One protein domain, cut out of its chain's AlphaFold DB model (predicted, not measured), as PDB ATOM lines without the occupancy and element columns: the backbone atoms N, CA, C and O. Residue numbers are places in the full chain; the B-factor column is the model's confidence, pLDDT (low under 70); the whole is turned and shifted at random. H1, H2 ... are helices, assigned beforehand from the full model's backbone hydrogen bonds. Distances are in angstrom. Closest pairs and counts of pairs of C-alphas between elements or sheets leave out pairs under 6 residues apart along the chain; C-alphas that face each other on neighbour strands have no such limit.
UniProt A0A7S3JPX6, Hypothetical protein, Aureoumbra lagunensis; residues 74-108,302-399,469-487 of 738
ATOM      1  N   GLU A  74      66.016  86.434  42.059       88.44
ATOM      2  CA  GLU A  74      64.876  85.672  41.540       88.44
ATOM      3  C   GLU A  74      64.072  85.000  42.672       88.44
ATOM      4  O   GLU A  74      62.849  85.111  42.721       88.44
ATOM      5  N   ARG A  75      64.756  84.375  43.646       88.00
ATOM      6  CA  ARG A  75      64.140  83.815  44.861       88.00
ATOM      7  C   ARG A  75      63.391  84.889  45.659       88.00
ATOM      8  O   ARG A  75      62.266  84.647  46.085       88.00
ATOM      9  N   ALA A  76      64.003  86.055  45.872       87.25
ATOM     10  CA  ALA A  76      63.382  87.155  46.605       87.25
ATOM     11  C   ALA A  76      62.130  87.676  45.877       87.25
ATOM     12  O   ALA A  76      61.079  87.783  46.501       87.25
ATOM     13  N   ALA A  77      62.198  87.892  44.559       88.62
ATOM     14  CA  ALA A  77      61.033  88.263  43.754       88.62
ATOM     15  C   ALA A  77      59.902  87.224  43.867       88.62
ATOM     16  O   ALA A  77      58.785  87.589  44.221       88.62
ATOM     17  N   ARG A  78      60.194  85.924  43.699       89.38
ATOM     18  CA  ARG A  78      59.187  84.851  43.814       89.38
ATOM     19  C   ARG A  78      58.552  84.743  45.207       89.38
ATOM     20  O   ARG A  78      57.358  84.473  45.307       89.38
ATOM     21  N   HIS A  79      59.304  84.959  46.290       87.31
ATOM     22  CA  HIS A  79      58.701  85.006  47.630       87.31
ATOM     23  C   HIS A  79      57.908  86.289  47.879       87.31
ATOM     24  O   HIS A  79      56.919  86.226  48.603       87.31
ATOM     25  N   ALA A  80      58.310  87.427  47.308       88.44
ATOM     26  CA  ALA A  80      57.530  88.656  47.390       88.44
ATOM     27  C   ALA A  80      56.199  88.503  46.638       88.44
ATOM     28  O   ALA A  80      55.166  88.870  47.183       88.44
ATOM     29  N   GLU A  81      56.195  87.872  45.457       88.31
ATOM     30  CA  GLU A  81      54.976  87.541  44.699       88.31
ATOM     31  C   GLU A  81      54.042  86.632  45.509       88.31
ATOM     32  O   GLU A  81      52.868  86.957  45.692       88.31
ATOM     33  N   ALA A  82      54.568  85.540  46.072       87.31
ATOM     34  CA  ALA A  82      53.790  84.641  46.922       87.31
ATOM     35  C   ALA A  82      53.226  85.361  48.166       87.31
ATOM     36  O   ALA A  82      52.024  85.300  48.423       87.31
ATOM     37  N   PHE A  83      54.067  86.102  48.896       86.69
ATOM     38  CA  PHE A  83      53.661  86.840  50.096       86.69
ATOM     39  C   PHE A  83      52.636  87.937  49.781       86.69
ATOM     40  O   PHE A  83      51.695  88.125  50.546       86.69
ATOM     41  N   PHE A  84      52.777  88.635  48.651       86.38
ATOM     42  CA  PHE A  84      51.805  89.611  48.166       86.38
ATOM     43  C   PHE A  84      50.440  88.948  47.927       86.38
ATOM     44  O   PHE A  84      49.430  89.443  48.423       86.38
ATOM     45  N   THR A  85      50.397  87.789  47.253       85.62
ATOM     46  CA  THR A  85      49.126  87.067  47.048       85.62
ATOM     47  C   THR A  85      48.498  86.583  48.358       85.62
ATOM     48  O   THR A  85      47.292  86.731  48.535       85.62
ATOM     49  N   GLU A  86      49.296  86.087  49.307       81.31
ATOM     50  CA  GLU A  86      48.832  85.670  50.640       81.31
ATOM     51  C   GLU A  86      48.280  86.863  51.446       81.31
ATOM     52  O   GLU A  86      47.186  86.785  52.005       81.31
ATOM     53  N   ALA A  87      48.988  87.998  51.445       76.75
ATOM     54  CA  ALA A  87      48.601  89.205  52.173       76.75
ATOM     55  C   ALA A  87      47.325  89.866  51.618       76.75
ATOM     56  O   ALA A  87      46.515  90.359  52.404       76.75
ATOM     57  N   VAL A  88      47.113  89.853  50.297       73.06
ATOM     58  CA  VAL A  88      45.890  90.396  49.673       73.06
ATOM     59  C   VAL A  88      44.699  89.447  49.860       73.06
ATOM     60  O   VAL A  88      43.629  89.883  50.275       73.06
ATOM     61  N   VAL A  89      44.874  88.135  49.651       63.50
ATOM     62  CA  VAL A  89      43.794  87.146  49.866       63.50
ATOM     63  C   VAL A  89      43.341  87.101  51.333       63.50
ATOM     64  O   VAL A  89      42.164  86.843  51.599       63.50
ATOM     65  N   SER A  90      44.233  87.414  52.283       58.69
ATOM     66  CA  SER A  90      43.892  87.469  53.711       58.69
ATOM     67  C   SER A  90      42.810  88.503  54.063       58.69
ATOM     68  O   SER A  90      42.018  88.243  54.967       58.69
ATOM     69  N   GLU A  91      42.703  89.627  53.341       52.84
ATOM     70  CA  GLU A  91      41.630  90.602  53.596       52.84
ATOM     71  C   GLU A  91      40.261  90.084  53.161       52.84
ATOM     72  O   GLU A  91      39.311  90.203  53.929       52.84
ATOM     73  N   HIS A  92      40.154  89.451  51.989       50.12
ATOM     74  CA  HIS A  92      38.867  88.948  51.496       50.12
ATOM     75  C   HIS A  92      38.253  87.902  52.432       50.12
ATOM     76  O   HIS A  92      37.056  87.964  52.703       50.12
ATOM     77  N   HIS A  93      39.062  87.000  53.001       46.31
ATOM     78  CA  HIS A  93      38.566  86.093  54.039       46.31
ATOM     79  C   HIS A  93      38.098  86.848  55.290       46.31
ATOM     80  O   HIS A  93      37.051  86.508  55.818       46.31
ATOM     81  N   VAL A  94      38.806  87.890  55.746       49.50
ATOM     82  CA  VAL A  94      38.404  88.679  56.931       49.50
ATOM     83  C   VAL A  94      37.137  89.513  56.682       49.50
ATOM     84  O   VAL A  94      36.338  89.686  57.605       49.50
ATOM     85  N   GLU A  95      36.912  90.009  55.463       44.94
ATOM     86  CA  GLU A  95      35.662  90.681  55.083       44.94
ATOM     87  C   GLU A  95      34.483  89.700  55.011       44.94
ATOM     88  O   GLU A  95      33.418  89.991  55.563       44.94
ATOM     89  N   GLU A  96      34.664  88.520  54.409       42.09
ATOM     90  CA  GLU A  96      33.628  87.480  54.377       42.09
ATOM     91  C   GLU A  96      33.309  86.950  55.787       42.09
ATOM     92  O   GLU A  96      32.135  86.894  56.157       42.09
ATOM     93  N   ASP A  97      34.319  86.676  56.620       45.44
ATOM     94  CA  ASP A  97      34.150  86.240  58.016       45.44
ATOM     95  C   ASP A  97      33.407  87.283  58.864       45.44
ATOM     96  O   ASP A  97      32.552  86.929  59.679       45.44
ATOM     97  N   LYS A  98      33.698  88.581  58.683       48.69
ATOM     98  CA  LYS A  98      32.944  89.662  59.342       48.69
ATOM     99  C   LYS A  98      31.497  89.689  58.868       48.69
ATOM    100  O   LYS A  98      30.590  89.675  59.694       48.69
ATOM    101  N   LEU A  99      31.271  89.636  57.556       50.69
ATOM    102  CA  LEU A  99      29.931  89.606  56.969       50.69
ATOM    103  C   LEU A  99      29.140  88.335  57.314       50.69
ATOM    104  O   LEU A  99      27.917  88.343  57.165       50.69
ATOM    105  N   VAL A 100      29.787  87.244  57.730       53.69
ATOM    106  CA  VAL A 100      29.132  86.057  58.301       53.69
ATOM    107  C   VAL A 100      28.843  86.276  59.786       53.69
ATOM    108  O   VAL A 100      27.683  86.169  60.184       53.69
ATOM    109  N   ARG A 101      29.838  86.668  60.595       47.44
ATOM    110  CA  ARG A 101      29.662  86.902  62.043       47.44
ATOM    111  C   ARG A 101      28.629  87.988  62.345       47.44
ATOM    112  O   ARG A 101      27.804  87.789  63.227       47.44
ATOM    113  N   GLU A 102      28.590  89.087  61.594       53.44
ATOM    114  CA  GLU A 102      27.568  90.135  61.749       53.44
ATOM    115  C   GLU A 102      26.153  89.610  61.450       53.44
ATOM    116  O   GLU A 102      25.214  89.907  62.189       53.44
ATOM    117  N   LYS A 103      25.990  88.763  60.421       55.41
ATOM    118  CA  LYS A 103      24.698  88.120  60.118       55.41
ATOM    119  C   LYS A 103      24.299  87.121  61.202       55.41
ATOM    120  O   LYS A 103      23.132  87.105  61.588       55.41
ATOM    121  N   GLU A 104      25.241  86.336  61.725       53.34
ATOM    122  CA  GLU A 104      24.971  85.440  62.851       53.34
ATOM    123  C   GLU A 104      24.621  86.205  64.134       53.34
ATOM    124  O   GLU A 104      23.709  85.796  64.844       53.34
ATOM    125  N   ILE A 105      25.288  87.325  64.429       53.78
ATOM    126  CA  ILE A 105      24.983  88.170  65.593       53.78
ATOM    127  C   ILE A 105      23.577  88.765  65.462       53.78
ATOM    128  O   ILE A 105      22.803  88.695  66.413       53.78
ATOM    129  N   VAL A 106      23.193  89.266  64.282       58.03
ATOM    130  CA  VAL A 106      21.829  89.771  64.027       58.03
ATOM    131  C   VAL A 106      20.777  88.652  64.102       58.03
ATOM    132  O   VAL A 106      19.677  88.877  64.613       58.03
ATOM    133  N   GLN A 107      21.096  87.429  63.662       52.00
ATOM    134  CA  GLN A 107      20.204  86.272  63.811       52.00
ATOM    135  C   GLN A 107      20.079  85.799  65.267       52.00
ATOM    136  O   GLN A 107      18.960  85.579  65.725       52.00
ATOM    137  N   ARG A 108      21.182  85.700  66.023       49.41
ATOM    138  CA  ARG A 108      21.168  85.336  67.454       49.41
ATOM    139  C   ARG A 108      20.461  86.404  68.295       49.41
ATOM    140  O   ARG A 108      19.622  86.065  69.117       49.41
ATOM    141  N   ARG A 302      60.640  78.107  74.561       42.78
ATOM    142  CA  ARG A 302      59.823  79.303  74.777       42.78
ATOM    143  C   ARG A 302      60.335  80.382  73.830       42.78
ATOM    144  O   ARG A 302      61.541  80.419  73.585       42.78
ATOM    145  N   SER A 303      59.459  81.271  73.370       48.78
ATOM    146  CA  SER A 303      59.889  82.529  72.762       48.78
ATOM    147  C   SER A 303      60.953  83.188  73.646       48.78
ATOM    148  O   SER A 303      60.845  83.209  74.878       48.78
ATOM    149  N   LEU A 304      62.001  83.716  73.018       51.50
ATOM    150  CA  LEU A 304      62.946  84.600  73.687       51.50
ATOM    151  C   LEU A 304      62.244  85.949  73.752       51.50
ATOM    152  O   LEU A 304      62.513  86.820  72.927       51.50
ATOM    153  N   CYS A 305      61.285  86.060  74.684       50.25
ATOM    154  CA  CYS A 305      60.507  87.272  74.897       50.25
ATOM    155  C   CYS A 305      61.463  88.455  74.930       50.25
ATOM    156  O   CYS A 305      62.326  88.551  75.809       50.25
ATOM    157  N   SER A 306      61.306  89.328  73.942       57.59
ATOM    158  CA  SER A 306      62.040  90.574  73.904       57.59
ATOM    159  C   SER A 306      61.653  91.426  75.118       57.59
ATOM    160  O   SER A 306      60.607  91.210  75.738       57.59
ATOM    161  N   SER A 307      62.486  92.412  75.453       67.31
ATOM    162  CA  SER A 307      62.186  93.365  76.527       67.31
ATOM    163  C   SER A 307      60.781  93.963  76.344       67.31
ATOM    164  O   SER A 307      60.383  94.271  75.217       67.31
ATOM    165  N   SER A 308      59.997  94.073  77.421       69.94
ATOM    166  CA  SER A 308      58.563  94.428  77.359       69.94
ATOM    167  C   SER A 308      58.309  95.838  76.812       69.94
ATOM    168  O   SER A 308      57.258  96.113  76.236       69.94
ATOM    169  N   THR A 309      59.316  96.702  76.904       74.00
ATOM    170  CA  THR A 309      59.456  97.998  76.222       74.00
ATOM    171  C   THR A 309      59.179  97.939  74.710       74.00
ATOM    172  O   THR A 309      58.594  98.877  74.167       74.00
ATOM    173  N   LEU A 310      59.502  96.830  74.031       75.75
ATOM    174  CA  LEU A 310      59.218  96.613  72.601       75.75
ATOM    175  C   LEU A 310      57.725  96.398  72.288       75.75
ATOM    176  O   LEU A 310      57.340  96.401  71.122       75.75
ATOM    177  N   SER A 311      56.869  96.262  73.307       80.62
ATOM    178  CA  SER A 311      55.406  96.265  73.162       80.62
ATOM    179  C   SER A 311      54.761  97.633  73.452       80.62
ATOM    180  O   SER A 311      53.534  97.736  73.487       80.62
ATOM    181  N   THR A 312      55.539  98.697  73.686       84.19
ATOM    182  CA  THR A 312      54.974 100.030  73.968       84.19
ATOM    183  C   THR A 312      54.455 100.713  72.696       84.19
ATOM    184  O   THR A 312      55.076 100.631  71.635       84.19
ATOM    185  N   LYS A 313      53.321 101.433  72.799       83.56
ATOM    186  CA  LYS A 313      52.643 102.085  71.655       83.56
ATOM    187  C   LYS A 313      53.598 102.979  70.837       83.56
ATOM    188  O   LYS A 313      53.636 102.876  69.614       83.56
ATOM    189  N   ALA A 314      54.418 103.798  71.505       84.88
ATOM    190  CA  ALA A 314      55.405 104.666  70.850       84.88
ATOM    191  C   ALA A 314      56.501 103.872  70.112       84.88
ATOM    192  O   ALA A 314      56.826 104.183  68.963       84.88
ATOM    193  N   ARG A 315      57.027 102.808  70.736       85.25
ATOM    194  CA  ARG A 315      58.069 101.966  70.139       85.25
ATOM    195  C   ARG A 315      57.561 101.233  68.898       85.25
ATOM    196  O   ARG A 315      58.230 101.284  67.875       85.25
ATOM    197  N   ILE A 316      56.347 100.679  68.942       86.38
ATOM    198  CA  ILE A 316      55.692 100.029  67.792       86.38
ATOM    199  C   ILE A 316      55.571 100.991  66.596       86.38
ATOM    200  O   ILE A 316      55.832 100.596  65.462       86.38
ATOM    201  N   ILE A 317      55.241 102.268  66.825       87.69
ATOM    202  CA  ILE A 317      55.156 103.283  65.757       87.69
ATOM    203  C   ILE A 317      56.540 103.598  65.158       87.69
ATOM    204  O   ILE A 317      56.646 103.820  63.949       87.69
ATOM    205  N   SER A 318      57.602 103.609  65.969       87.50
ATOM    206  CA  SER A 318      58.983 103.797  65.495       87.50
ATOM    207  C   SER A 318      59.494 102.573  64.722       87.50
ATOM    208  O   SER A 318      59.995 102.696  63.599       87.50
ATOM    209  N   ASP A 319      59.274 101.376  65.264       88.44
ATOM    210  CA  ASP A 319      59.680 100.108  64.660       88.44
ATOM    211  C   ASP A 319      58.932  99.842  63.347       88.44
ATOM    212  O   ASP A 319      59.553  99.453  62.359       88.44
ATOM    213  N   ALA A 320      57.636 100.163  63.254       87.75
ATOM    214  CA  ALA A 320      56.887 100.091  61.997       87.75
ATOM    215  C   ALA A 320      57.506 100.984  60.901       87.75
ATOM    216  O   ALA A 320      57.598 100.574  59.740       87.75
ATOM    217  N   LYS A 321      57.967 102.194  61.254       90.06
ATOM    218  CA  LYS A 321      58.632 103.120  60.317       90.06
ATOM    219  C   LYS A 321      60.006 102.600  59.881       90.06
ATOM    220  O   LYS A 321      60.328 102.678  58.695       90.06
ATOM    221  N   THR A 322      60.817 102.069  60.797       89.62
ATOM    222  CA  THR A 322      62.154 101.546  60.458       89.62
ATOM    223  C   THR A 322      62.086 100.218  59.701       89.62
ATOM    224  O   THR A 322      62.807 100.061  58.718       89.62
ATOM    225  N   ALA A 323      61.181  99.304  60.064       89.25
ATOM    226  CA  ALA A 323      60.948  98.049  59.347       89.25
ATOM    227  C   ALA A 323      60.463  98.289  57.906       89.25
ATOM    228  O   ALA A 323      60.978  97.663  56.981       89.25
ATOM    229  N   THR A 324      59.556  99.255  57.695       90.06
ATOM    230  CA  THR A 324      59.115  99.671  56.348       90.06
ATOM    231  C   THR A 324      60.296 100.178  55.508       90.06
ATOM    232  O   THR A 324      60.493  99.722  54.383       90.06
ATOM    233  N   LYS A 325      61.144 101.055  56.068       89.38
ATOM    234  CA  LYS A 325      62.344 101.569  55.376       89.38
ATOM    235  C   LYS A 325      63.375 100.477  55.068       89.38
ATOM    236  O   LYS A 325      63.973 100.492  53.996       89.38
ATOM    237  N   LEU A 326      63.573  99.514  55.972       86.56
ATOM    238  CA  LEU A 326      64.421  98.348  55.708       86.56
ATOM    239  C   LEU A 326      63.866  97.507  54.550       86.56
ATOM    240  O   LEU A 326      64.638  97.112  53.680       86.56
ATOM    241  N   ALA A 327      62.551  97.261  54.510       88.94
ATOM    242  CA  ALA A 327      61.918  96.512  53.427       88.94
ATOM    243  C   ALA A 327      62.126  97.202  52.067       88.94
ATOM    244  O   ALA A 327      62.600  96.554  51.139       88.94
ATOM    245  N   GLN A 328      61.902  98.518  51.981       88.62
ATOM    246  CA  GLN A 328      62.167  99.323  50.778       88.62
ATOM    247  C   GLN A 328      63.623  99.183  50.290       88.62
ATOM    248  O   GLN A 328      63.866  98.848  49.130       88.62
ATOM    249  N   ILE A 329      64.603  99.359  51.186       86.06
ATOM    250  CA  ILE A 329      66.036  99.263  50.855       86.06
ATOM    251  C   ILE A 329      66.416  97.847  50.388       86.06
ATOM    252  O   ILE A 329      67.198  97.690  49.446       86.06
ATOM    253  N   TYR A 330      65.879  96.801  51.022       85.38
ATOM    254  CA  TYR A 330      66.140  95.424  50.603       85.38
ATOM    255  C   TYR A 330      65.422  95.061  49.288       85.38
ATOM    256  O   TYR A 330      66.020  94.375  48.458       85.38
ATOM    257  N   ASP A 331      64.214  95.575  49.036       89.19
ATOM    258  CA  ASP A 331      63.482  95.414  47.770       89.19
ATOM    259  C   ASP A 331      64.233  96.051  46.590       89.19
ATOM    260  O   ASP A 331      64.327  95.456  45.512       89.19
ATOM    261  N   GLU A 332      64.829  97.229  46.793       85.88
ATOM    262  CA  GLU A 332      65.679  97.896  45.802       85.88
ATOM    263  C   GLU A 332      66.975  97.125  45.533       85.88
ATOM    264  O   GLU A 332      67.298  96.847  44.376       85.88
ATOM    265  N   ARG A 333      67.689  96.694  46.584       81.06
ATOM    266  CA  ARG A 333      68.905  95.864  46.455       81.06
ATOM    267  C   ARG A 333      68.617  94.542  45.727       81.06
ATOM    268  O   ARG A 333      69.397  94.118  44.864       81.06
ATOM    269  N   ALA A 334      67.484  93.910  46.032       83.00
ATOM    270  CA  ALA A 334      67.008  92.696  45.373       83.00
ATOM    271  C   ALA A 334      66.469  92.939  43.948       83.00
ATOM    272  O   ALA A 334      66.385  91.989  43.174       83.00
ATOM    273  N   ASN A 335      66.187  94.191  43.568       86.31
ATOM    274  CA  ASN A 335      65.527  94.583  42.317       86.31
ATOM    275  C   ASN A 335      64.129  93.948  42.144       86.31
ATOM    276  O   ASN A 335      63.781  93.464  41.066       86.31
ATOM    277  N   ILE A 336      63.333  93.945  43.217       88.31
ATOM    278  CA  ILE A 336      61.945  93.457  43.211       88.31
ATOM    279  C   ILE A 336      61.057  94.438  42.416       88.31
ATOM    280  O   ILE A 336      61.194  95.661  42.591       88.31
ATOM    281  N   PRO A 337      60.165  93.944  41.531       88.62
ATOM    282  CA  PRO A 337      59.320  94.790  40.689       88.62
ATOM    283  C   PRO A 337      58.307  95.588  41.520       88.62
ATOM    284  O   PRO A 337      57.724  95.088  42.482       88.62
ATOM    285  N   ALA A 338      58.100  96.856  41.151       87.62
ATOM    286  CA  ALA A 338      57.413  97.847  41.987       87.62
ATOM    287  C   ALA A 338      55.964  97.482  42.369       87.62
ATOM    288  O   ALA A 338      55.497  97.884  43.428       87.62
ATOM    289  N   ASN A 339      55.272  96.688  41.548       86.31
ATOM    290  CA  ASN A 339      53.908  96.213  41.803       86.31
ATOM    291  C   ASN A 339      53.805  95.105  42.872       86.31
ATOM    292  O   ASN A 339      52.692  94.714  43.203       86.31
ATOM    293  N   VAL A 340      54.935  94.590  43.371       87.38
ATOM    294  CA  VAL A 340      55.013  93.472  44.335       87.38
ATOM    295  C   VAL A 340      55.742  93.869  45.632       87.38
ATOM    296  O   VAL A 340      55.718  93.138  46.618       87.38
ATOM    297  N   ARG A 341      56.393  95.039  45.649       89.81
ATOM    298  CA  ARG A 341      57.137  95.556  46.810       89.81
ATOM    299  C   ARG A 341      56.254  95.729  48.041       89.81
ATOM    300  O   ARG A 341      55.036  95.877  47.932       89.81
ATOM    301  N   PHE A 342      56.891  95.842  49.204       87.81
ATOM    302  CA  PHE A 342      56.191  96.097  50.464       87.81
ATOM    303  C   PHE A 342      55.271  97.338  50.415       87.81
ATOM    304  O   PHE A 342      54.176  97.317  50.974       87.81
ATOM    305  N   ASP A 343      55.643  98.376  49.658       87.94
ATOM    306  CA  ASP A 343      54.807  99.566  49.435       87.94
ATOM    307  C   ASP A 343      53.474  99.251  48.731       87.94
ATOM    308  O   ASP A 343      52.442  99.833  49.065       87.94
ATOM    309  N   ALA A 344      53.467  98.302  47.788       87.06
ATOM    310  CA  ALA A 344      52.251  97.857  47.107       87.06
ATOM    311  C   ALA A 344      51.340  97.047  48.045       87.06
ATOM    312  O   ALA A 344      50.118  97.137  47.931       87.06
ATOM    313  N   ILE A 345      51.924  96.319  49.007       86.31
ATOM    314  CA  ILE A 345      51.176  95.633  50.071       86.31
ATOM    315  C   ILE A 345      50.521  96.663  50.998       86.31
ATOM    316  O   ILE A 345      49.337  96.532  51.280       86.31
ATOM    317  N   ILE A 346      51.235  97.717  51.421       86.94
ATOM    318  CA  ILE A 346      50.645  98.807  52.226       86.94
ATOM    319  C   ILE A 346      49.529  99.528  51.452       86.94
ATOM    320  O   ILE A 346      48.503  99.866  52.035       86.94
ATOM    321  N   ALA A 347      49.716  99.773  50.152       86.25
ATOM    322  CA  ALA A 347      48.751 100.504  49.331       86.25
ATOM    323  C   ALA A 347      47.453  99.727  49.047       86.25
ATOM    324  O   ALA A 347      46.431 100.351  48.762       86.25
ATOM    325  N   GLN A 348      47.488  98.391  49.094       81.62
ATOM    326  CA  GLN A 348      46.313  97.542  48.868       81.62
ATOM    327  C   GLN A 348      45.692  97.054  50.180       81.62
ATOM    328  O   GLN A 348      44.474  97.099  50.308       81.62
ATOM    329  N   ASN A 349      46.508  96.660  51.165       80.62
ATOM    330  CA  ASN A 349      46.021  96.125  52.431       80.62
ATOM    331  C   ASN A 349      45.621  97.244  53.406       80.62
ATOM    332  O   ASN A 349      46.450  97.885  54.060       80.62
ATOM    333  N   SER A 350      44.313  97.455  53.526       75.44
ATOM    334  CA  SER A 350      43.693  98.526  54.307       75.44
ATOM    335  C   SER A 350      43.960  98.427  55.816       75.44
ATOM    336  O   SER A 350      43.969  99.447  56.514       75.44
ATOM    337  N   ILE A 351      44.198  97.215  56.328       76.00
ATOM    338  CA  ILE A 351      44.494  96.949  57.742       76.00
ATOM    339  C   ILE A 351      45.947  97.335  58.058       76.00
ATOM    340  O   ILE A 351      46.200  98.035  59.042       76.00
ATOM    341  N   VAL A 352      46.891  96.952  57.192       78.25
ATOM    342  CA  VAL A 352      48.322  97.316  57.236       78.25
ATOM    343  C   VAL A 352      48.533  98.818  56.994       78.25
ATOM    344  O   VAL A 352      49.418  99.437  57.597       78.25
ATOM    345  N   ALA A 353      47.689  99.437  56.166       77.19
ATOM    346  CA  ALA A 353      47.659 100.883  55.988       77.19
ATOM    347  C   ALA A 353      47.287 101.617  57.289       77.19
ATOM    348  O   ALA A 353      47.934 102.605  57.628       77.19
ATOM    349  N   LYS A 354      46.301 101.128  58.054       79.12
ATOM    350  CA  LYS A 354      45.788 101.813  59.257       79.12
ATOM    351  C   LYS A 354      46.566 101.484  60.534       79.12
ATOM    352  O   LYS A 354      47.020 102.396  61.217       79.12
ATOM    353  N   SER A 355      46.741 100.203  60.861       85.56
ATOM    354  CA  SER A 355      47.309  99.768  62.145       85.56
ATOM    355  C   SER A 355      48.836  99.697  62.111       85.56
ATOM    356  O   SER A 355      49.420  98.882  61.398       85.56
ATOM    357  N   ALA A 356      49.497 100.505  62.948       83.31
ATOM    358  CA  ALA A 356      50.954 100.464  63.115       83.31
ATOM    359  C   ALA A 356      51.469  99.096  63.610       83.31
ATOM    360  O   ALA A 356      52.551  98.676  63.205       83.31
ATOM    361  N   LEU A 357      50.684  98.387  64.433       83.69
ATOM    362  CA  LEU A 357      51.018  97.044  64.917       83.69
ATOM    363  C   LEU A 357      50.982  96.029  63.767       83.69
ATOM    364  O   LEU A 357      51.994  95.393  63.486       83.69
ATOM    365  N   ALA A 358      49.871  95.973  63.020       81.19
ATOM    366  CA  ALA A 358      49.753  95.082  61.863       81.19
ATOM    367  C   ALA A 358      50.833  95.377  60.808       81.19
ATOM    368  O   ALA A 358      51.412  94.457  60.236       81.19
ATOM    369  N   ARG A 359      51.163  96.657  60.589       85.25
ATOM    370  CA  ARG A 359      52.237  97.056  59.672       85.25
ATOM    371  C   ARG A 359      53.610  96.555  60.113       85.25
ATOM    372  O   ARG A 359      54.359  96.083  59.263       85.25
ATOM    373  N   LEU A 360      53.938  96.629  61.404       86.94
ATOM    374  CA  LEU A 360      55.193  96.096  61.943       86.94
ATOM    375  C   LEU A 360      55.271  94.571  61.787       86.94
ATOM    376  O   LEU A 360      56.307  94.050  61.377       86.94
ATOM    377  N   ASP A 361      54.177  93.859  62.038       83.75
ATOM    378  CA  ASP A 361      54.178  92.392  62.021       83.75
ATOM    379  C   ASP A 361      54.227  91.839  60.595       83.75
ATOM    380  O   ASP A 361      55.022  90.942  60.302       83.75
ATOM    381  N   VAL A 362      53.478  92.444  59.668       85.38
ATOM    382  CA  VAL A 362      53.562  92.116  58.239       85.38
ATOM    383  C   VAL A 362      54.922  92.544  57.662       85.38
ATOM    384  O   VAL A 362      55.496  91.782  56.887       85.38
ATOM    385  N   ALA A 363      55.518  93.669  58.091       87.94
ATOM    386  CA  ALA A 363      56.884  94.050  57.702       87.94
ATOM    387  C   ALA A 363      57.940  93.052  58.206       87.94
ATOM    388  O   ALA A 363      58.818  92.637  57.448       87.94
ATOM    389  N   ALA A 364      57.858  92.627  59.469       84.75
ATOM    390  CA  ALA A 364      58.778  91.653  60.049       84.75
ATOM    391  C   ALA A 364      58.602  90.252  59.430       84.75
ATOM    392  O   ALA A 364      59.593  89.553  59.204       84.75
ATOM    393  N   ALA A 365      57.372  89.855  59.082       83.12
ATOM    394  CA  ALA A 365      57.099  88.634  58.325       83.12
ATOM    395  C   ALA A 365      57.655  88.709  56.890       83.12
ATOM    396  O   ALA A 365      58.300  87.759  56.442       83.12
ATOM    397  N   TYR A 366      57.476  89.840  56.200       87.75
ATOM    398  CA  TYR A 366      58.001  90.090  54.854       87.75
ATOM    399  C   TYR A 366      59.538  90.044  54.830       87.75
ATOM    400  O   TYR A 366      60.127  89.247  54.098       87.75
ATOM    401  N   LEU A 367      60.197  90.808  55.710       86.19
ATOM    402  CA  LEU A 367      61.654  90.800  55.893       86.19
ATOM    403  C   LEU A 367      62.191  89.388  56.185       86.19
ATOM    404  O   LEU A 367      63.204  88.980  55.605       86.19
ATOM    405  N   ARG A 368      61.493  88.610  57.024       84.38
ATOM    406  CA  ARG A 368      61.885  87.234  57.357       84.38
ATOM    407  C   ARG A 368      61.690  86.263  56.194       84.38
ATOM    408  O   ARG A 368      62.582  85.453  55.966       84.38
ATOM    409  N   ARG A 369      60.562  86.306  55.477       83.44
ATOM    410  CA  ARG A 369      60.233  85.335  54.414       83.44
ATOM    411  C   ARG A 369      60.932  85.633  53.084       83.44
ATOM    412  O   ARG A 369      61.433  84.712  52.445       83.44
ATOM    413  N   VAL A 370      60.996  86.901  52.677       87.38
ATOM    414  CA  VAL A 370      61.581  87.325  51.393       87.38
ATOM    415  C   VAL A 370      63.104  87.420  51.498       87.38
ATOM    416  O   VAL A 370      63.848  86.687  50.832       87.38
ATOM    417  N   HIS A 371      63.580  88.296  52.384       84.50
ATOM    418  CA  HIS A 371      64.987  88.708  52.436       84.50
ATOM    419  C   HIS A 371      65.867  87.825  53.333       84.50
ATOM    420  O   HIS A 371      67.089  87.825  53.165       84.50
ATOM    421  N   TYR A 372      65.243  87.021  54.203       82.94
ATOM    422  CA  TYR A 372      65.866  86.285  55.312       82.94
ATOM    423  C   TYR A 372      66.536  87.225  56.335       82.94
ATOM    424  O   TYR A 372      67.694  87.053  56.713       82.94
ATOM    425  N   PHE A 373      65.788  88.230  56.801       82.31
ATOM    426  CA  PHE A 373      66.182  89.153  57.869       82.31
ATOM    427  C   PHE A 373      65.244  89.020  59.079       82.31
ATOM    428  O   PHE A 373      64.028  89.123  58.934       82.31
ATOM    429  N   LEU A 374      65.792  88.815  60.281       80.00
ATOM    430  CA  LEU A 374      65.030  88.861  61.532       80.00
ATOM    431  C   LEU A 374      65.153  90.248  62.164       80.00
ATOM    432  O   LEU A 374      66.241  90.675  62.549       80.00
ATOM    433  N   TYR A 375      64.014  90.931  62.295       82.25
ATOM    434  CA  TYR A 375      63.950  92.313  62.766       82.25
ATOM    435  C   TYR A 375      64.437  92.478  64.216       82.25
ATOM    436  O   TYR A 375      65.419  93.174  64.457       82.25
ATOM    437  N   TYR A 376      63.816  91.776  65.171       79.00
ATOM    438  CA  TYR A 376      64.079  91.940  66.611       79.00
ATOM    439  C   TYR A 376      65.448  91.415  67.095       79.00
ATOM    440  O   TYR A 376      65.853  91.700  68.218       79.00
ATOM    441  N   SER A 377      66.185  90.671  66.264       73.44
ATOM    442  CA  SER A 377      67.596  90.317  66.503       73.44
ATOM    443  C   SER A 377      68.572  91.145  65.655       73.44
ATOM    444  O   SER A 377      69.785  91.004  65.803       73.44
ATOM    445  N   ALA A 378      68.059  91.968  64.733       75.88
ATOM    446  CA  ALA A 378      68.787  92.659  63.669       75.88
ATOM    447  C   ALA A 378      69.706  91.752  62.812       75.88
ATOM    448  O   ALA A 378      70.629  92.243  62.149       75.88
ATOM    449  N   THR A 379      69.485  90.431  62.789       74.62
ATOM    450  CA  THR A 379      70.338  89.463  62.074       74.62
ATOM    451  C   THR A 379      69.850  89.203  60.651       74.62
ATOM    452  O   THR A 379      68.663  88.994  60.405       74.62
ATOM    453  N   PHE A 380      70.793  89.162  59.711       76.75
ATOM    454  CA  PHE A 380      70.577  88.763  58.321       76.75
ATOM    455  C   PHE A 380      71.143  87.357  58.113       76.75
ATOM    456  O   PHE A 380      72.197  87.055  58.668       76.75
ATOM    457  N   PHE A 381      70.470  86.529  57.316       76.06
ATOM    458  CA  PHE A 381      70.884  85.156  57.024       76.06
ATOM    459  C   PHE A 381      71.198  84.989  55.539       76.06
ATOM    460  O   PHE A 381      70.557  85.584  54.660       76.06
ATOM    461  N   ARG A 382      72.201  84.165  55.232       72.31
ATOM    462  CA  ARG A 382      72.612  83.935  53.851       72.31
ATOM    463  C   ARG A 382      71.568  83.106  53.112       72.31
ATOM    464  O   ARG A 382      71.028  83.569  52.115       72.31
ATOM    465  N   ASP A 383      71.260  81.923  53.621       74.12
ATOM    466  CA  ASP A 383      70.409  80.942  52.952       74.12
ATOM    467  C   ASP A 383      69.313  80.436  53.900       74.12
ATOM    468  O   ASP A 383      69.429  80.529  55.122       74.12
ATOM    469  N   GLU A 384      68.266  79.837  53.331       78.06
ATOM    470  CA  GLU A 384      67.136  79.249  54.067       78.06
ATOM    471  C   GLU A 384      67.593  78.255  55.153       78.06
ATOM    472  O   GLU A 384      67.050  78.213  56.256       78.06
ATOM    473  N   LEU A 385      68.657  77.500  54.859       77.56
ATOM    474  CA  LEU A 385      69.254  76.542  55.783       77.56
ATOM    475  C   LEU A 385      69.920  77.197  57.001       77.56
ATOM    476  O   LEU A 385      70.009  76.583  58.062       77.56
ATOM    477  N   GLU A 386      70.412  78.424  56.875       73.62
ATOM    478  CA  GLU A 386      71.030  79.119  58.001       73.62
ATOM    479  C   GLU A 386      69.960  79.629  58.968       73.62
ATOM    480  O   GLU A 386      70.049  79.368  60.165       73.62
ATOM    481  N   LEU A 387      68.888  80.218  58.424       73.62
ATOM    482  CA  LEU A 387      67.678  80.595  59.160       73.62
ATOM    483  C   LEU A 387      67.014  79.388  59.862       73.62
ATOM    484  O   LEU A 387      66.435  79.551  60.933       73.62
ATOM    485  N   LEU A 388      67.129  78.182  59.291       72.81
ATOM    486  CA  LEU A 388      66.775  76.911  59.941       72.81
ATOM    487  C   LEU A 388      67.740  76.517  61.074       72.81
ATOM    488  O   LEU A 388      67.297  76.041  62.120       72.81
ATOM    489  N   LYS A 389      69.054  76.655  60.857       68.44
ATOM    490  CA  LYS A 389      70.102  76.159  61.767       68.44
ATOM    491  C   LYS A 389      70.277  76.994  63.033       68.44
ATOM    492  O   LYS A 389      70.638  76.426  64.060       68.44
ATOM    493  N   THR A 390      70.062  78.308  62.995       60.88
ATOM    494  CA  THR A 390      70.370  79.209  64.126       60.88
ATOM    495  C   THR A 390      69.311  79.226  65.238       60.88
ATOM    496  O   THR A 390      69.247  80.199  65.979       60.88
ATOM    497  N   ASP A 391      68.502  78.162  65.342       54.00
ATOM    498  CA  ASP A 391      67.281  78.025  66.150       54.00
ATOM    499  C   ASP A 391      66.274  79.174  65.951       54.00
ATOM    500  O   ASP A 391      66.464  80.301  66.405       54.00
ATOM    501  N   THR A 392      65.116  78.869  65.356       49.19
ATOM    502  CA  THR A 392      64.005  79.834  65.244       49.19
ATOM    503  C   THR A 392      63.257  80.021  66.569       49.19
ATOM    504  O   THR A 392      62.030  79.977  66.617       49.19
ATOM    505  N   VAL A 393      63.982  80.267  67.664       50.06
ATOM    506  CA  VAL A 393      63.360  80.767  68.887       50.06
ATOM    507  C   VAL A 393      62.759  82.129  68.568       50.06
ATOM    508  O   VAL A 393      63.471  83.067  68.213       50.06
ATOM    509  N   TRP A 394      61.435  82.230  68.638       57.00
ATOM    510  CA  TRP A 394      60.752  83.438  68.208       57.00
ATOM    511  C   TRP A 394      61.100  84.599  69.144       57.00
ATOM    512  O   TRP A 394      60.692  84.615  70.308       57.00
ATOM    513  N   TYR A 395      61.830  85.582  68.617       56.78
ATOM    514  CA  TYR A 395      61.871  86.940  69.154       56.78
ATOM    515  C   TYR A 395      60.560  87.650  68.788       56.78
ATOM    516  O   TYR A 395      60.542  88.570  67.976       56.78
ATOM    517  N   THR A 396      59.441  87.158  69.321       60.91
ATOM    518  CA  THR A 396      58.177  87.901  69.348       60.91
ATOM    519  C   THR A 396      58.231  88.937  70.463       60.91
ATOM    520  O   THR A 396      58.936  88.756  71.466       60.91
ATOM    521  N   ARG A 397      57.422  89.990  70.323       66.25
ATOM    522  CA  ARG A 397      57.115  90.885  71.440       66.25
ATOM    523  C   ARG A 397      56.498  90.081  72.589       66.25
ATOM    524  O   ARG A 397      55.940  88.998  72.398       66.25
ATOM    525  N   HIS A 398      56.581  90.624  73.795       59.91
ATOM    526  CA  HIS A 398      55.790  90.120  74.910       59.91
ATOM    527  C   HIS A 398      54.335  90.571  74.697       59.91
ATOM    528  O   HIS A 398      54.087  91.774  74.701       59.91
ATOM    529  N   LEU A 399      53.387  89.637  74.534       50.59
ATOM    530  CA  LEU A 399      51.951  89.944  74.670       50.59
ATOM    531  C   LEU A 399      51.756  90.707  75.989       50.59
ATOM    532  O   LEU A 399      52.293  90.239  76.999       50.59
ATOM    533  N   PRO A 469      70.272  98.128  77.236       70.12
ATOM    534  CA  PRO A 469      71.442  97.958  76.378       70.12
ATOM    535  C   PRO A 469      71.232  96.943  75.244       70.12
ATOM    536  O   PRO A 469      71.990  96.971  74.273       70.12
ATOM    537  N   ALA A 470      70.237  96.051  75.332       66.81
ATOM    538  CA  ALA A 470      69.909  95.137  74.239       66.81
ATOM    539  C   ALA A 470      69.178  95.867  73.103       66.81
ATOM    540  O   ALA A 470      69.482  95.639  71.931       66.81
ATOM    541  N   ILE A 471      68.276  96.791  73.445       71.56
ATOM    542  CA  ILE A 471      67.533  97.606  72.472       71.56
ATOM    543  C   ILE A 471      68.470  98.620  71.828       71.56
ATOM    544  O   ILE A 471      68.521  98.703  70.606       71.56
ATOM    545  N   PHE A 472      69.311  99.294  72.619       75.25
ATOM    546  CA  PHE A 472      70.340 100.183  72.079       75.25
ATOM    547  C   PHE A 472      71.295  99.454  71.111       75.25
ATOM    548  O   PHE A 472      71.686 100.009  70.086       75.25
ATOM    549  N   ALA A 473      71.648  98.190  71.383       72.44
ATOM    550  CA  ALA A 473      72.464  97.383  70.473       72.44
ATOM    551  C   ALA A 473      71.718  96.973  69.186       72.44
ATOM    552  O   ALA A 473      72.309  97.019  68.102       72.44
ATOM    553  N   MET A 474      70.432  96.614  69.285       77.38
ATOM    554  CA  MET A 474      69.550  96.358  68.137       77.38
ATOM    555  C   MET A 474      69.417  97.614  67.263       77.38
ATOM    556  O   MET A 474      69.681  97.558  66.061       77.38
ATOM    557  N   ASP A 475      69.111  98.762  67.869       77.50
ATOM    558  CA  ASP A 475      68.998 100.048  67.183       77.50
ATOM    559  C   ASP A 475      70.319 100.489  66.573       77.50
ATOM    560  O   ASP A 475      70.332 100.943  65.436       77.50
ATOM    561  N   ALA A 476      71.454 100.314  67.251       77.06
ATOM    562  CA  ALA A 476      72.758 100.605  66.661       77.06
ATOM    563  C   ALA A 476      73.040  99.730  65.423       77.06
ATOM    564  O   ALA A 476      73.648 100.211  64.466       77.06
ATOM    565  N   SER A 477      72.579  98.472  65.402       73.88
ATOM    566  CA  SER A 477      72.682  97.594  64.230       73.88
ATOM    567  C   SER A 477      71.745  98.031  63.095       73.88
ATOM    568  O   SER A 477      72.174  98.129  61.944       73.88
ATOM    569  N   ILE A 478      70.492  98.377  63.405       78.19
ATOM    570  CA  ILE A 478      69.507  98.863  62.425       78.19
ATOM    571  C   ILE A 478      69.920 100.234  61.860       78.19
ATOM    572  O   ILE A 478      69.981 100.394  60.641       78.19
ATOM    573  N   LYS A 479      70.299 101.195  62.716       78.31
ATOM    574  CA  LYS A 479      70.823 102.520  62.336       78.31
ATOM    575  C   LYS A 479      72.024 102.377  61.380       78.31
ATOM    576  O   LYS A 479      72.042 103.059  60.359       78.31
ATOM    577  N   ARG A 480      72.966 101.445  61.610       71.19
ATOM    578  CA  ARG A 480      74.069 101.150  60.657       71.19
ATOM    579  C   ARG A 480      73.567 100.666  59.296       71.19
ATOM    580  O   ARG A 480      73.990 101.208  58.278       71.19
ATOM    581  N   LYS A 481      72.663  99.681  59.279       71.62
ATOM    582  CA  LYS A 481      72.117  99.078  58.045       71.62
ATOM    583  C   LYS A 481      71.271 100.054  57.220       71.62
ATOM    584  O   LYS A 481      71.174  99.892  56.008       71.62
ATOM    585  N   LEU A 482      70.717 101.084  57.862       69.81
ATOM    586  CA  LEU A 482      70.043 102.211  57.211       69.81
ATOM    587  C   LEU A 482      71.013 103.294  56.694       69.81
ATOM    588  O   LEU A 482      70.709 103.948  55.701       69.81
ATOM    589  N   GLN A 483      72.154 103.527  57.355       63.72
ATOM    590  CA  GLN A 483      72.987 104.722  57.125       63.72
ATOM    591  C   GLN A 483      74.047 104.619  56.015       63.72
ATOM    592  O   GLN A 483      74.624 105.652  55.661       63.72
ATOM    593  N   LYS A 484      74.377 103.431  55.483       48.59
ATOM    594  CA  LYS A 484      75.416 103.306  54.440       48.59
ATOM    595  C   LYS A 484      75.303 102.062  53.553       48.59
ATOM    596  O   LYS A 484      74.462 101.191  53.757       48.59
ATOM    597  N   GLY A 485      76.158 102.053  52.526       52.06
ATOM    598  CA  GLY A 485      76.350 100.959  51.570       52.06
ATOM    599  C   GLY A 485      76.948  99.683  52.187       52.06
ATOM    600  O   GLY A 485      76.877  99.505  53.403       52.06
ATOM    601  N   PRO A 486      77.495  98.775  51.360       40.44
ATOM    602  CA  PRO A 486      77.581  97.353  51.685       40.44
ATOM    603  C   PRO A 486      78.365  97.060  52.969       40.44
ATOM    604  O   PRO A 486      79.454  97.596  53.194       40.44
ATOM    605  N   ILE A 487      77.767  96.211  53.809       40.06
ATOM    606  CA  ILE A 487      78.228  95.905  55.168       40.06
ATOM    607  C   ILE A 487      79.650  95.328  55.137       40.06
ATOM    608  O   ILE A 487      79.928  94.334  54.469       40.06
TER     609      ILE A 487
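This is residues 74 to 108, 302 to 399 and 469 to 487 of the 738 residues of the protein "Hypothetical protein" of Aureoumbra lagunensis (UniProt A0A7S3JPX6). What does the model look like? It is a body of helices with H6 in the middle and H3 side by side with it, and one very long helix, H1, packs on this body by its first part, while its residues 92 to 108 stick out as a free arm. H4 and H5 make the turn that leads from H3 back to H6, H8 lies near H3, and H7 follows a long loop. What is it made of? The printed part has 152 residues with eight named helices, H1 to H8 along the chain, and no named strand; the class is all helix. How large is it? It is compact, with a radius of gyration of the C-alphas of 17.0 A, yet the arm gives it an elongated outline of 58 by 37 by 29 A.

What comes near the first helix? H1, residues 74 to 108, touches H6, residues 356 to 371, with residues 75 to 83 alone; the closest C-alphas, of Ala 76 and Val 370, are 5.1 A apart, and the two run opposite ways at a tilt of 35.2 degrees, only just steep. With residues 84 to 88 alone H1 touches H4, residues 342 to 348, the closest C-alphas being those of Phe 84 and Ile 345, 6.3 A. What touches H6 besides? H3, residues 313 to 334, runs the same way at a shallow tilt of 29 degrees, with the closest C-alphas, of Ala 320 and Leu 360, 4.3 A apart. H4 only just touches H6, with 3 pairs of C-alphas within 8 A, the closest being Phe 342 and Ala 363 at 7.6 A; H5, residues 350 to 354, touches H6 only at the corner, closest at the C-alphas of Val 352 and Arg 359, 4.6 A. Which helices touch no helix? They are H2, residues 308 to 311, H7, residues 384 to 389, and H8, residues 469 to 483; H8 is close to H3 but not clearly touching, its closest C-alphas being those of Leu 482 and Leu 326, 7.0 A. How are the backbones? Every O i to N i+4 pair is within hydrogen-bond range in H3 to H8, and 28 of 31 in H1; H2 is too short for such a pair.

Where do the printed helices begin and end? C-alpha 74 of H1 is at (64.876, 85.672, 41.540), and C-alpha 483 of H8 at (72.987, 104.722, 57.125). Which are long? H1 measures 50.8 A, H3 31.4 A, H6 21.2 A and H8 20.5 A.

Where is it cut? Residues 109 to 301 and 400 to 468 are not printed, with C-alpha gaps of 39.8 A and 21.1 A. Which link is long? That from H6 to H7, with 12 residues. Where is confidence low? The pLDDT is under 70 at residues 89 to 108, 302 to 308, 389 to 399, 470 and 482 to 487.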